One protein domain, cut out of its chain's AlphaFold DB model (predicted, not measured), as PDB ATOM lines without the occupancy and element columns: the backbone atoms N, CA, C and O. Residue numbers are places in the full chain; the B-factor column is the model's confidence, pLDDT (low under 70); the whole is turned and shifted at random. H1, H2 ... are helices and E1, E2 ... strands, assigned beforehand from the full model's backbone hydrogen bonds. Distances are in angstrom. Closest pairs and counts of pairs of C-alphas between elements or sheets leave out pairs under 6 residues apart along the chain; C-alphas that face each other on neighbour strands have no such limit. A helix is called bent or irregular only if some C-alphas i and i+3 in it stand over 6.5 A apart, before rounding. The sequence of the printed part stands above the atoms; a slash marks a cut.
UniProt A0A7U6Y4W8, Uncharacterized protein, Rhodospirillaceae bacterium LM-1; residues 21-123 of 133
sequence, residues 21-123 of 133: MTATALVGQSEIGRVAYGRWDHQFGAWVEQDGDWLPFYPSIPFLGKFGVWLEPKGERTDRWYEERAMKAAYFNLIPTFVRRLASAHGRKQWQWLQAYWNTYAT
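AT A GLANCE: This is residues 21 to 123 of the 133 residues of an uncharacterized protein of Rhodospirillaceae bacterium LM-1 (UniProt A0A7U6Y4W8). What would a first look show? A twisted four-strand sheet has helix H1 over its edge strand E1, while H2 and H3 make a V whose H3 arm only grazes the sheet. A long link, residues 57 to 78, joins E4 to H1. What is it made of? The 103 printed residues include E1 E2 E3 E4 H1 H2 H3 in that order, class mixed; the antiparallel sheet E1 E2 E3 E4 is a meander, each strand the antiparallel neighbour of the one before. The whole is compact, radius of gyration of the C-alphas 13.4 A, spanning 42 by 36 by 24 A.

HOW THE PARTS SIT: How do the strands pair? E1 (residues 26 to 30) and E2 (33 to 37) form a hairpin, with N 28 and O 35 2.9 A apart. E2 and E3 (46 to 50) form another, N 36 to O 47 2.8 A; E3 and E4 (53 to 56) a third, N 48 to O 55 2.9 A. Where are the helices? H1 (79 to 94) is on the sheet, over E1, at a height of 10.2 A over a local plane fitted to just 6 C-alphas; their closest C-alphas, Leu 26 and Tyr 91, are 6.6 A apart. H2 (97 to 104) touches residues 109 to 114 of H3 (107 to 123), closest C-alphas Ala 103 and Gln 110 at 4.5 A, at a steep tilt of 56 degrees, opposite ways. Are the helix backbones complete? Every O i to N i+4 pair is within hydrogen-bond range in H1 and H2, and 11 of 13 in H3.

IN THESE COORDINATES: Where do the elements begin and end? E1 begins at C-alpha 26 (32.425, 47.491, 47.013), and H3 ends at C-alpha 123 (52.180, 53.324, 59.239). How long are they? E1, E2, E3 and E4 measure 12.0, 12.8, 13.1 and 10.0 A; H1, H2 and H3 measure 23.3, 10.4 and 25.1 A. H3 is irregular: C-alphas 108 and 111 are 7.6 A apart.

THE WHOLE: How large is it? The two C-alphas farthest apart, those of Thr 78 and Thr 123, are 42.9 A apart. Is anything cut or uncertain? The printed part has no cut, and E4 to H1 is its long link. The model's pLDDT is under 70 at residues 39 to 43, 60 to 61 and 121 to 123.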
ATOM      1  N   MET A  21      29.769  49.804  43.556       82.19
ATOM      2  CA  MET A  21      31.068  50.436  43.757       82.19
ATOM      3  C   MET A  21      30.896  51.842  44.341       82.19
ATOM      4  O   MET A  21      30.133  52.656  43.813       82.19
ATOM      5  N   THR A  22      31.612  52.140  45.415       79.62
ATOM      6  CA  THR A  22      31.804  53.493  45.946       79.62
ATOM      7  C   THR A  22      33.235  53.950  45.661       79.62
ATOM      8  O   THR A  22      34.040  53.198  45.113       79.62
ATOM      9  N   ALA A  23      33.572  55.186  46.038       74.44
ATOM     10  CA  ALA A  23      34.946  55.677  45.938       74.44
ATOM     11  C   ALA A  23      35.939  54.832  46.760       74.44
ATOM     12  O   ALA A  23      37.121  54.790  46.433       74.44
ATOM     13  N   THR A  24      35.463  54.171  47.819       73.69
ATOM     14  CA  THR A  24      36.324  53.521  48.809       73.69
ATOM     15  C   THR A  24      36.015  52.049  49.027       73.69
ATOM     16  O   THR A  24      36.801  51.401  49.698       73.69
ATOM     17  N   ALA A  25      34.929  51.485  48.497       81.44
ATOM     18  CA  ALA A  25      34.575  50.087  48.734       81.44
ATOM     19  C   ALA A  25      33.614  49.527  47.680       81.44
ATOM     20  O   ALA A  25      32.874  50.254  47.022       81.44
ATOM     21  N   LEU A  26      33.555  48.203  47.596       86.12
ATOM     22  CA  LEU A  26      32.425  47.491  47.013       86.12
ATOM     23  C   LEU A  26      31.421  47.172  48.129       86.12
ATOM     24  O   LEU A  26      31.737  46.393  49.025       86.12
ATOM     25  N   VAL A  27      30.221  47.743  48.072       87.31
ATOM     26  CA  VAL A  27      29.178  47.584  49.100       87.31
ATOM     27  C   VAL A  27      27.996  46.810  48.530       87.31
ATOM     28  O   VAL A  27      27.618  47.031  47.387       87.31
ATOM     29  N   GLY A  28      27.376  45.922  49.298       87.25
ATOM     30  CA  GLY A  28      26.187  45.197  48.845       87.25
ATOM     31  C   GLY A  28      25.468  44.464  49.967       87.25
ATOM     32  O   GLY A  28      25.932  44.451  51.106       87.25
ATOM     33  N   GLN A  29      24.337  43.843  49.636       85.25
ATOM     34  CA  GLN A  29      23.602  42.968  50.548       85.25
ATOM     35  C   GLN A  29      24.021  41.505  50.347       85.25
ATOM     36  O   GLN A  29      23.953  40.981  49.233       85.25
ATOM     37  N   SER A  30      24.408  40.836  51.433       79.12
ATOM     38  CA  SER A  30      24.761  39.411  51.474       79.12
ATOM     39  C   SER A  30      23.905  38.644  52.489       79.12
ATOM     40  O   SER A  30      23.083  39.238  53.187       79.12
ATOM     41  N   GLU A  31      24.114  37.330  52.598       79.12
ATOM     42  CA  GLU A  31      23.422  36.461  53.568       79.12
ATOM     43  C   GLU A  31      23.681  36.856  55.029       79.12
ATOM     44  O   GLU A  31      22.823  36.659  55.880       79.12
ATOM     45  N   ILE A  32      24.849  37.440  55.319       80.50
ATOM     46  CA  ILE A  32      25.233  37.873  56.673       80.50
ATOM     47  C   ILE A  32      24.850  39.329  56.968       80.50
ATOM     48  O   ILE A  32      25.245  39.869  57.996       80.50
ATOM     49  N   GLY A  33      24.130  39.980  56.051       85.94
ATOM     50  CA  GLY A  33      23.779  41.392  56.138       85.94
ATOM     51  C   GLY A  33      24.475  42.250  55.085       85.94
ATOM     52  O   GLY A  33      25.011  41.754  54.081       85.94
ATOM     53  N   ARG A  34      24.449  43.563  55.313       87.88
ATOM     54  CA  ARG A  34      25.094  44.537  54.437       87.88
ATOM     55  C   ARG A  34      26.600  44.483  54.645       87.88
ATOM     56  O   ARG A  34      27.092  44.574  55.764       87.88
ATOM     57  N   VAL A  35      27.336  44.328  53.556       86.94
ATOM     58  CA  VAL A  35      28.782  44.104  53.565       86.94
ATOM     59  C   VAL A  35      29.504  45.142  52.722       86.94
ATOM     60  O   VAL A  35      28.972  45.624  51.722       86.94
ATOM     61  N   ALA A  36      30.737  45.450  53.108       86.44
ATOM     62  CA  ALA A  36      31.663  46.295  52.376       86.44
ATOM     63  C   ALA A  36      33.008  45.576  52.217       86.44
ATOM     64  O   ALA A  36      33.602  45.115  53.191       86.44
ATOM     65  N   TYR A  37      33.511  45.502  50.989       82.38
ATOM     66  CA  TYR A  37      34.829  44.966  50.665       82.38
ATOM     67  C   TYR A  37      35.748  46.099  50.253       82.38
ATOM     68  O   TYR A  37      35.381  46.933  49.427       82.38
ATOM     69  N   GLY A  38      36.967  46.078  50.778       75.81
ATOM     70  CA  GLY A  38      38.032  46.924  50.277       75.81
ATOM     71  C   GLY A  38      38.032  48.353  50.757       75.81
ATOM     72  O   GLY A  38      38.547  49.165  50.011       75.81
ATOM     73  N   ARG A  39      37.471  48.674  51.930       65.25
ATOM     74  CA  ARG A  39      37.465  50.045  52.471       65.25
ATOM     75  C   ARG A  39      38.865  50.678  52.425       65.25
ATOM     76  O   ARG A  39      39.717  50.368  53.253       65.25
ATOM     77  N   TRP A  40      39.097  51.541  51.437       54.09
ATOM     78  CA  TRP A  40      40.366  52.248  51.218       54.09
ATOM     79  C   TRP A  40      40.523  53.468  52.131       54.09
ATOM     80  O   TRP A  40      41.635  53.953  52.303       54.09
ATOM     81  N   ASP A  41      39.427  53.953  52.720       53.06
ATOM     82  CA  ASP A  41      39.443  55.093  53.637       53.06
ATOM     83  C   ASP A  41      39.990  54.731  55.021       53.06
ATOM     84  O   ASP A  41      40.757  55.514  55.565       53.06
ATOM     85  N   HIS A  42      39.695  53.545  55.571       49.50
ATOM     86  CA  HIS A  42      40.193  53.143  56.895       49.50
ATOM     87  C   HIS A  42      40.329  51.616  57.060       49.50
ATOM     88  O   HIS A  42      39.453  50.961  57.614       49.50
ATOM     89  N   GLN A  43      41.496  51.079  56.681       61.94
ATOM     90  CA  GLN A  43      41.903  49.664  56.763       61.94
ATOM     91  C   GLN A  43      41.260  48.773  55.687       61.94
ATOM     92  O   GLN A  43      40.132  48.286  55.808       61.94
ATOM     93  N   PHE A  44      42.042  48.514  54.637       71.94
ATOM     94  CA  PHE A  44      41.702  47.554  53.596       71.94
ATOM     95  C   PHE A  44      41.269  46.218  54.225       71.94
ATOM     96  O   PHE A  44      42.030  45.608  54.970       71.94
ATOM     97  N   GLY A  45      40.055  45.751  53.933       77.75
ATOM     98  CA  GLY A  45      39.481  44.573  54.588       77.75
ATOM     99  C   GLY A  45      38.035  44.311  54.175       77.75
ATOM    100  O   GLY A  45      37.522  44.949  53.252       77.75
ATOM    101  N   ALA A  46      37.380  43.365  54.841       82.50
ATOM    102  CA  ALA A  46      35.963  43.066  54.652       82.50
ATOM    103  C   ALA A  46      35.195  43.401  55.935       82.50
ATOM    104  O   ALA A  46      35.634  43.056  57.031       82.50
ATOM    105  N   TRP A  47      34.064  44.079  55.780       86.88
ATOM    106  CA  TRP A  47      33.286  44.650  56.872       86.88
ATOM    107  C   TRP A  47      31.810  44.308  56.712       86.88
ATOM    108  O   TRP A  47      31.305  44.270  55.590       86.88
ATOM    109  N   VAL A  48      31.124  44.069  57.820       89.69
ATOM    110  CA  VAL A  48      29.679  43.833  57.875       89.69
ATOM    111  C   VAL A  48      29.042  44.882  58.779       89.69
ATOM    112  O   VAL A  48      29.613  45.227  59.813       89.69
ATOM    113  N   GLU A  49      27.902  45.424  58.364       89.62
ATOM    114  CA  GLU A  49      27.119  46.368  59.162       89.62
ATOM    115  C   GLU A  49      26.299  45.586  60.201       89.62
ATOM    116  O   GLU A  49      25.507  44.714  59.839       89.62
ATOM    117  N   GLN A  50      26.511  45.878  61.485       88.62
ATOM    118  CA  GLN A  50      25.790  45.308  62.627       88.62
ATOM    119  C   GLN A  50      25.444  46.439  63.597       88.62
ATOM    120  O   GLN A  50      26.330  47.177  64.011       88.62
ATOM    121  N   ASP A  51      24.159  46.608  63.918       88.00
ATOM    122  CA  ASP A  51      23.656  47.637  64.849       88.00
ATOM    123  C   ASP A  51      24.112  49.082  64.541       88.00
ATOM    124  O   ASP A  51      24.195  49.932  65.424       88.00
ATOM    125  N   GLY A  52      24.367  49.381  63.261       84.25
ATOM    126  CA  GLY A  52      24.849  50.688  62.792       84.25
ATOM    127  C   GLY A  52      26.374  50.834  62.766       84.25
ATOM    128  O   GLY A  52      26.878  51.797  62.188       84.25
ATOM    129  N   ASP A  53      27.104  49.856  63.303       85.56
ATOM    130  CA  ASP A  53      28.559  49.799  63.279       85.56
ATOM    131  C   ASP A  53      29.077  48.898  62.155       85.56
ATOM    132  O   ASP A  53      28.444  47.924  61.748       85.56
ATOM    133  N   TRP A  54      30.275  49.204  61.653       86.19
ATOM    134  CA  TRP A  54      30.985  48.342  60.709       86.19
ATOM    135  C   TRP A  54      31.998  47.494  61.464       86.19
ATOM    136  O   TRP A  54      32.981  48.019  61.982       86.19
ATOM    137  N   LEU A  55      31.796  46.179  61.468       86.50
ATOM    138  CA  LEU A  55      32.682  45.227  62.134       86.50
ATOM    139  C   LEU A  55      33.469  44.403  61.106       86.50
ATOM    140  O   LEU A  55      32.913  44.019  60.072       86.50
ATOM    141  N   PRO A  56      34.763  44.117  61.350       84.06
ATOM    142  CA  PRO A  56      35.557  43.310  60.436       84.06
ATOM    143  C   PRO A  56      35.057  41.862  60.429       84.06
ATOM    144  O   PRO A  56      34.781  41.278  61.475       84.06
ATOM    145  N   PHE A  57      34.998  41.247  59.249       83.50
ATOM    146  CA  PHE A  57      34.696  39.823  59.113       83.50
ATOM    147  C   PHE A  57      35.622  39.144  58.104       83.50
ATOM    148  O   PHE A  57      36.301  39.785  57.300       83.50
ATOM    149  N   TYR A  58      35.634  37.811  58.131       79.12
ATOM    150  CA  TYR A  58      36.448  37.002  57.231       79.12
ATOM    151  C   TYR A  58      35.551  36.191  56.300       79.12
ATOM    152  O   TYR A  58      34.892  35.254  56.756       79.12
ATOM    153  N   PRO A  59      35.521  36.519  54.997       76.62
ATOM    154  CA  PRO A  59      34.779  35.738  54.021       76.62
ATOM    155  C   PRO A  59      35.208  34.268  54.059       76.62
ATOM    156  O   PRO A  59      36.395  33.947  53.977       76.62
ATOM    157  N   SER A  60      34.233  33.368  54.175       69.88
ATOM    158  CA  SER A  60      34.459  31.922  54.310       69.88
ATOM    159  C   SER A  60      35.092  31.288  53.064       69.88
ATOM    160  O   SER A  60      35.766  30.255  53.150       69.88
ATOM    161  N   ILE A  61      34.906  31.921  51.905       69.56
ATOM    162  CA  ILE A  61      35.407  31.481  50.606       69.56
ATOM    163  C   ILE A  61      36.509  32.446  50.144       69.56
ATOM    164  O   ILE A  61      36.314  33.664  50.186       69.56
ATOM    165  N   PRO A  62      37.664  31.936  49.676       72.56
ATOM    166  CA  PRO A  62      38.639  32.785  49.016       72.56
ATOM    167  C   PRO A  62      38.062  33.281  47.686       72.56
ATOM    168  O   PRO A  62      37.599  32.496  46.867       72.56
ATOM    169  N   PHE A  63      38.112  34.587  47.461       79.44
ATOM    170  CA  PHE A  63      37.748  35.190  46.173       79.44
ATOM    171  C   PHE A  63      38.868  35.110  45.137       79.44
ATOM    172  O   PHE A  63      38.602  35.282  43.953       79.44
ATOM    173  N   LEU A  64      40.114  34.882  45.563       84.00
ATOM    174  CA  LEU A  64      41.250  34.725  44.665       84.00
ATOM    175  C   LEU A  64      41.763  33.288  44.719       84.00
ATOM    176  O   LEU A  64      41.992  32.721  45.786       84.00
ATOM    177  N   GLY A  65      41.971  32.705  43.545       83.44
ATOM    178  CA  GLY A  65      42.686  31.449  43.388       83.44
ATOM    179  C   GLY A  65      44.194  31.667  43.486       83.44
ATOM    180  O   GLY A  65      44.665  32.801  43.440       83.44
ATOM    181  N   LYS A  66      44.950  30.562  43.526       81.81
ATOM    182  CA  LYS A  66      46.427  30.466  43.635       81.81
ATOM    183  C   LYS A  66      47.246  31.487  42.823       81.81
ATOM    184  O   LYS A  66      48.389  31.758  43.168       81.81
ATOM    185  N   PHE A  67      46.708  32.002  41.722       83.00
ATOM    186  CA  PHE A  67      47.407  32.910  40.809       83.00
ATOM    187  C   PHE A  67      46.985  34.383  40.942       83.00
ATOM    188  O   PHE A  67      47.358  35.199  40.100       83.00
ATOM    189  N   GLY A  68      46.199  34.731  41.965       79.38
ATOM    190  CA  GLY A  68      45.591  36.059  42.101       79.38
ATOM    191  C   GLY A  68      44.436  36.292  41.123       79.38
ATOM    192  O   GLY A  68      44.087  37.437  40.848       79.38
ATOM    193  N   VAL A  69      43.867  35.212  40.581       82.94
ATOM    194  CA  VAL A  69      42.734  35.249  39.649       82.94
ATOM    195  C   VAL A  69      41.435  35.129  40.435       82.94
ATOM    196  O   VAL A  69      41.337  34.280  41.319       82.94
ATOM    197  N   TRP A  70      40.456  35.967  40.098       83.94
ATOM    198  CA  TRP A  70      39.094  35.903  40.626       83.94
ATOM    199  C   TRP A  70      38.507  34.484  40.502       83.94
ATOM    200  O   TRP A  70      38.552  33.882  39.429       83.94
ATOM    201  N   LEU A  71      37.932  33.965  41.588       83.38
ATOM    202  CA  LEU A  71      37.166  32.722  41.604       83.38
ATOM    203  C   LEU A  71      35.681  33.020  41.448       83.38
ATOM    204  O   LEU A  71      35.100  33.772  42.228       83.38
ATOM    205  N   GLU A  72      35.070  32.388  40.451       82.25
ATOM    206  CA  GLU A  72      33.644  32.535  40.177       82.25
ATOM    207  C   GLU A  72      32.785  32.132  41.386       82.25
ATOM    208  O   GLU A  72      33.050  31.091  42.004       82.25
ATOM    209  N   PRO A  73      31.743  32.919  41.725       77.12
ATOM    210  CA  PRO A  73      30.786  32.520  42.743       77.12
ATOM    211  C   PRO A  73      30.123  31.196  42.349       77.12
ATOM    212  O   PRO A  73      29.778  30.975  41.189       77.12
ATOM    213  N   LYS A  74      29.916  30.302  43.317       80.31
ATOM    214  CA  LYS A  74      29.111  29.087  43.115       80.31
ATOM    215  C   LYS A  74      27.629  29.413  43.339       80.31
ATOM    216  O   LYS A  74      27.329  30.357  44.060       80.31
ATOM    217  N   GLY A  75      26.725  28.628  42.755       80.25
ATOM    218  CA  GLY A  75      25.278  28.756  42.972       80.25
ATOM    219  C   GLY A  75      24.467  28.854  41.682       80.25
ATOM    220  O   GLY A  75      25.007  28.741  40.580       80.25
ATOM    221  N   GLU A  76      23.158  29.034  41.844       87.50
ATOM    222  CA  GLU A  76      22.213  29.212  40.742       87.50
ATOM    223  C   GLU A  76      22.426  30.561  40.039       87.50
ATOM    224  O   GLU A  76      22.576  31.601  40.682       87.50
ATOM    225  N   ARG A  77      22.444  30.543  38.703       88.25
ATOM    226  CA  ARG A  77      22.758  31.711  37.867       88.25
ATOM    227  C   ARG A  77      21.513  32.541  37.555       88.25
ATOM    228  O   ARG A  77      21.063  32.586  36.413       88.25
ATOM    229  N   THR A  78      20.964  33.177  38.578       85.75
ATOM    230  CA  THR A  78      19.883  34.168  38.449       85.75
ATOM    231  C   THR A  78      20.423  35.529  37.987       85.75
ATOM    232  O   THR A  78      21.634  35.756  38.002       85.75
ATOM    233  N   ASP A  79      19.554  36.476  37.628       81.06
ATOM    234  CA  ASP A  79      19.983  37.839  37.260       81.06
ATOM    235  C   ASP A  79      20.794  38.506  38.381       81.06
ATOM    236  O   ASP A  79      21.881  39.036  38.148       81.06
ATOM    237  N   ARG A  80      20.344  38.349  39.633       76.94
ATOM    238  CA  ARG A  80      21.070  38.806  40.828       76.94
ATOM    239  C   ARG A  80      22.469  38.194  40.927       76.94
ATOM    240  O   ARG A  80      23.408  38.881  41.326       76.94
ATOM    241  N   TRP A  81      22.627  36.921  40.560       83.94
ATOM    242  CA  TRP A  81      23.935  36.261  40.536       83.94
ATOM    243  C   TRP A  81      24.868  36.897  39.498       83.94
ATOM    244  O   TRP A  81      26.041  37.132  39.792       83.94
ATOM    245  N   TYR A  82      24.363  37.221  38.301       82.44
ATOM    246  CA  TYR A  82      25.158  37.878  37.257       82.44
ATOM    247  C   TYR A  82      25.550  39.309  37.634       82.44
ATOM    248  O   TYR A  82      26.701  39.693  37.412       82.44
ATOM    249  N   GLU A  83      24.639  40.075  38.236       80.19
ATOM    250  CA  GLU A  83      24.919  41.422  38.748       80.19
ATOM    251  C   GLU A  83      25.997  41.397  39.831       80.19
ATOM    252  O   GLU A  83      26.997  42.117  39.749       80.19
ATOM    253  N   GLU A  84      25.827  40.511  40.817       78.75
ATOM    254  CA  GLU A  84      26.801  40.293  41.876       78.75
ATOM    255  C   GLU A  84      28.161  39.943  41.287       78.75
ATOM    256  O   GLU A  84      29.140  40.617  41.600       78.75
ATOM    257  N   ARG A  85      28.215  38.946  40.394       84.25
ATOM    258  CA  ARG A  85      29.435  38.514  39.707       84.25
ATOM    259  C   ARG A  85      30.124  39.669  38.984       84.25
ATOM    260  O   ARG A  85      31.338  39.816  39.120       84.25
ATOM    261  N   ALA A  86      29.390  40.463  38.205       83.19
ATOM    262  CA  ALA A  86      29.958  41.545  37.405       83.19
ATOM    263  C   ALA A  86      30.609  42.624  38.284       83.19
ATOM    264  O   ALA A  86      31.753  43.014  38.042       83.19
ATOM    265  N   MET A  87      29.921  43.049  39.344       81.19
ATOM    266  CA  MET A  87      30.411  44.080  40.266       81.19
ATOM    267  C   MET A  87      31.642  43.628  41.043       81.19
ATOM    268  O   MET A  87      32.634  44.347  41.176       81.19
ATOM    269  N   LYS A  88      31.597  42.386  41.505       80.69
ATOM    270  CA  LYS A  88      32.709  41.709  42.147       80.69
ATOM    271  C   LYS A  88      33.922  41.596  41.219       80.69
ATOM    272  O   LYS A  88      35.011  42.031  41.591       80.69
ATOM    273  N   ALA A  89      33.750  41.109  39.992       82.56
ATOM    274  CA  ALA A  89      34.835  41.031  39.016       82.56
ATOM    275  C   ALA A  89      35.445  42.415  38.718       82.56
ATOM    276  O   ALA A  89      36.670  42.554  38.689       82.56
ATOM    277  N   ALA A  90      34.606  43.447  38.569       82.00
ATOM    278  CA  ALA A  90      35.051  44.824  38.372       82.00
ATOM    279  C   ALA A  90      35.900  45.327  39.550       82.00
ATOM    280  O   ALA A  90      36.995  45.843  39.336       82.00
ATOM    281  N   TYR A  91      35.454  45.108  40.790       80.75
ATOM    282  CA  TYR A  91      36.198  45.499  41.987       80.75
ATOM    283  C   TYR A  91      37.587  44.848  42.052       80.75
ATOM    284  O   TYR A  91      38.588  45.533  42.252       80.75
ATOM    285  N   PHE A  92      37.696  43.537  41.820       78.62
ATOM    286  CA  PHE A  92      39.006  42.878  41.879       78.62
ATOM    287  C   PHE A  92      39.935  43.279  40.737       78.62
ATOM    288  O   PHE A  92      41.145  43.117  40.878       78.62
ATOM    289  N   ASN A  93      39.419  43.798  39.624       78.69
ATOM    290  CA  ASN A  93      40.259  44.379  38.578       78.69
ATOM    291  C   ASN A  93      40.878  45.723  38.981       78.69
ATOM    292  O   ASN A  93      41.913  46.076  38.425       78.69
ATOM    293  N   LEU A  94      40.313  46.426  39.968       78.69
ATOM    294  CA  LEU A  94      40.914  47.644  40.529       78.69
ATOM    295  C   LEU A  94      42.115  47.342  41.434       78.69
ATOM    296  O   LEU A  94      42.971  48.198  41.632       78.69
ATOM    297  N   ILE A  95      42.206  46.127  41.984       77.44
ATOM    298  CA  ILE A  95      43.324  45.733  42.841       77.44
ATOM    299  C   ILE A  95      44.536  45.395  41.957       77.44
ATOM    300  O   ILE A  95      44.448  44.474  41.133       77.44
ATOM    301  N   PRO A  96      45.699  46.050  42.152       79.75
ATOM    302  CA  PRO A  96      46.896  45.746  41.377       79.75
ATOM    303  C   PRO A  96      47.253  44.255  41.418       79.75
ATOM    304  O   PRO A  96      47.192  43.598  42.459       79.75
ATOM    305  N   THR A  97      47.665  43.698  40.278       82.81
ATOM    306  CA  THR A  97      47.926  42.254  40.139       82.81
ATOM    307  C   THR A  97      48.951  41.721  41.140       82.81
ATOM    308  O   THR A  97      48.781  40.609  41.641       82.81
ATOM    309  N   PHE A  98      49.982  42.497  41.486       80.69
ATOM    310  CA  PHE A  98      50.964  42.076  42.490       80.69
ATOM    311  C   PHE A  98      50.331  41.918  43.883       80.69
ATOM    312  O   PHE A  98      50.605  40.935  44.566       80.69
ATOM    313  N   VAL A  99      49.408  42.813  44.260       78.56
ATOM    314  CA  VAL A  99      48.652  42.744  45.521       78.56
ATOM    315  C   VAL A  99      47.751  41.510  45.535       78.56
ATOM    316  O   VAL A  99      47.757  40.749  46.500       78.56
ATOM    317  N   ARG A 100      47.036  41.240  44.432       82.44
ATOM    318  CA  ARG A 100      46.210  40.024  44.294       82.44
ATOM    319  C   ARG A 100      47.033  38.743  44.437       82.44
ATOM    320  O   ARG A 100      46.589  37.794  45.080       82.44
ATOM    321  N   ARG A 101      48.241  38.712  43.864       84.12
ATOM    322  CA  ARG A 101      49.162  37.572  43.974       84.12
ATOM    323  C   ARG A 101      49.666  37.369  45.399       84.12
ATOM    324  O   ARG A 101      49.618  36.237  45.874       84.12
ATOM    325  N   LEU A 102      50.067  38.438  46.088       82.38
ATOM    326  CA  LEU A 102      50.451  38.378  47.503       82.38
ATOM    327  C   LEU A 102      49.321  37.774  48.347       82.38
ATOM    328  O   LEU A 102      49.530  36.798  49.060       82.38
ATOM    329  N   ALA A 103      48.097  38.275  48.182       82.31
ATOM    330  CA  ALA A 103      46.929  37.788  48.912       82.31
ATOM    331  C   ALA A 103      46.613  36.310  48.637       82.31
ATOM    332  O   ALA A 103      46.277  35.559  49.553       82.31
ATOM    333  N   SER A 104      46.731  35.888  47.372       84.62
ATOM    334  CA  SER A 104      46.349  34.543  46.935       84.62
ATOM    335  C   SER A 104      47.130  33.416  47.608       84.62
ATOM    336  O   SER A 104      46.586  32.326  47.792       84.62
ATOM    337  N   ALA A 105      48.365  33.684  48.048       84.38
ATOM    338  CA  ALA A 105      49.179  32.725  48.792       84.38
ATOM    339  C   ALA A 105      48.543  32.318  50.135       84.38
ATOM    340  O   ALA A 105      48.870  31.271  50.688       84.38
ATOM    341  N   HIS A 106      47.605  33.120  50.647       84.50
ATOM    342  CA  HIS A 106      47.018  32.947  51.972       84.50
ATOM    343  C   HIS A 106      45.603  32.348  51.958       84.50
ATOM    344  O   HIS A 106      44.989  32.202  53.019       84.50
ATOM    345  N   GLY A 107      45.067  31.981  50.787       83.31
ATOM    346  CA  GLY A 107      43.760  31.329  50.658       83.31
ATOM    347  C   GLY A 107      42.651  32.090  51.394       83.31
ATOM    348  O   GLY A 107      42.411  33.262  51.129       83.31
ATOM    349  N   ARG A 108      41.979  31.451  52.362       78.50
ATOM    350  CA  ARG A 108      40.900  32.085  53.156       78.50
ATOM    351  C   ARG A 108      41.370  33.279  53.998       78.50
ATOM    352  O   ARG A 108      40.577  34.161  54.299       78.50
ATOM    353  N   LYS A 109      42.659  33.340  54.348       78.75
ATOM    354  CA  LYS A 109      43.253  34.441  55.126       78.75
ATOM    355  C   LYS A 109      43.727  35.608  54.254       78.75
ATOM    356  O   LYS A 109      44.345  36.533  54.770       78.75
ATOM    357  N   GLN A 110      43.437  35.590  52.951       81.44
ATOM    358  CA  GLN A 110      43.835  36.633  51.998       81.44
ATOM    359  C   GLN A 110      43.511  38.058  52.483       81.44
ATOM    360  O   GLN A 110      44.343  38.948  52.365       81.44
ATOM    361  N   TRP A 111      42.340  38.268  53.089       76.19
ATOM    362  CA  TRP A 111      41.900  39.591  53.539       76.19
ATOM    363  C   TRP A 111      42.603  40.054  54.814       76.19
ATOM    364  O   TRP A 111      42.968  41.220  54.899       76.19
ATOM    365  N   GLN A 112      42.871  39.139  55.751       76.69
ATOM    366  CA  GLN A 112      43.670  39.418  56.953       76.69
ATOM    367  C   GLN A 112      45.083  39.859  56.580       76.69
ATOM    368  O   GLN A 112      45.604  40.831  57.118       76.69
ATOM    369  N   TRP A 113      45.698  39.151  55.633       76.75
ATOM    370  CA  TRP A 113      47.051  39.456  55.186       76.75
ATOM    371  C   TRP A 113      47.127  40.756  54.399       76.75
ATOM    372  O   TRP A 113      48.056  41.528  54.610       76.75
ATOM    373  N   LEU A 114      46.143  41.038  53.542       75.25
ATOM    374  CA  LEU A 114      46.070  42.327  52.858       75.25
ATOM    375  C   LEU A 114      45.869  43.488  53.838       75.25
ATOM    376  O   LEU A 114      46.523  44.515  53.680       75.25
ATOM    377  N   GLN A 115      45.042  43.309  54.870       75.44
ATOM    378  CA  GLN A 115      44.876  44.292  55.942       75.44
ATOM    379  C   GLN A 115      46.187  44.513  56.712       75.44
ATOM    380  O   GLN A 115      46.607  45.650  56.901       75.44
ATOM    381  N   ALA A 116      46.871  43.439  57.117       75.69
ATOM    382  CA  ALA A 116      48.143  43.513  57.839       75.69
ATOM    383  C   ALA A 116      49.256  44.169  57.004       75.69
ATOM    384  O   ALA A 116      49.994  45.022  57.503       75.69
ATOM    385  N   TYR A 117      49.349  43.803  55.722       74.25
ATOM    386  CA  TYR A 117      50.251  44.430  54.763       74.25
ATOM    387  C   TYR A 117      49.936  45.921  54.663       74.25
ATOM    388  O   TYR A 117      50.800  46.739  54.954       74.25
ATOM    389  N   TRP A 118      48.689  46.291  54.360       72.44
ATOM    390  CA  TRP A 118      48.285  47.692  54.269       72.44
ATOM    391  C   TRP A 118      48.636  48.484  55.526       72.44
ATOM    392  O   TRP A 118      49.270  49.527  55.415       72.44
ATOM    393  N   ASN A 119      48.301  47.970  56.712       72.62
ATOM    394  CA  ASN A 119      48.605  48.635  57.976       72.62
ATOM    395  C   ASN A 119      50.111  48.882  58.134       72.62
ATOM    396  O   ASN A 119      50.506  49.973  58.520       72.62
ATOM    397  N   THR A 120      50.957  47.926  57.742       71.19
ATOM    398  CA  THR A 120      52.419  48.079  57.809       71.19
ATOM    399  C   THR A 120      52.920  49.211  56.900       71.19
ATOM    400  O   THR A 120      53.751  50.018  57.315       71.19
ATOM    401  N   TYR A 121      52.402  49.314  55.671       66.88
ATOM    402  CA  TYR A 121      52.800  50.365  54.722       66.88
ATOM    403  C   TYR A 121      52.179  51.729  55.041       66.88
ATOM    404  O   TYR A 121      52.849  52.749  54.896       66.88
ATOM    405  N   ALA A 122      50.926  51.759  55.494       63.53
ATOM    406  CA  ALA A 122      50.253  52.977  55.924       63.53
ATOM    407  C   ALA A 122      51.011  53.617  57.094       63.53
ATOM    408  O   ALA A 122      51.352  54.795  57.023       63.53
ATOM    409  N   THR A 123      51.377  52.830  58.113       59.56
ATOM    410  CA  THR A 123      52.180  53.324  59.239       59.56
ATOM    411  C   THR A 123      53.555  53.818  58.784       59.56
ATOM    412  O   THR A 123      53.975  54.897  59.193       59.56
TER     413      THR A 123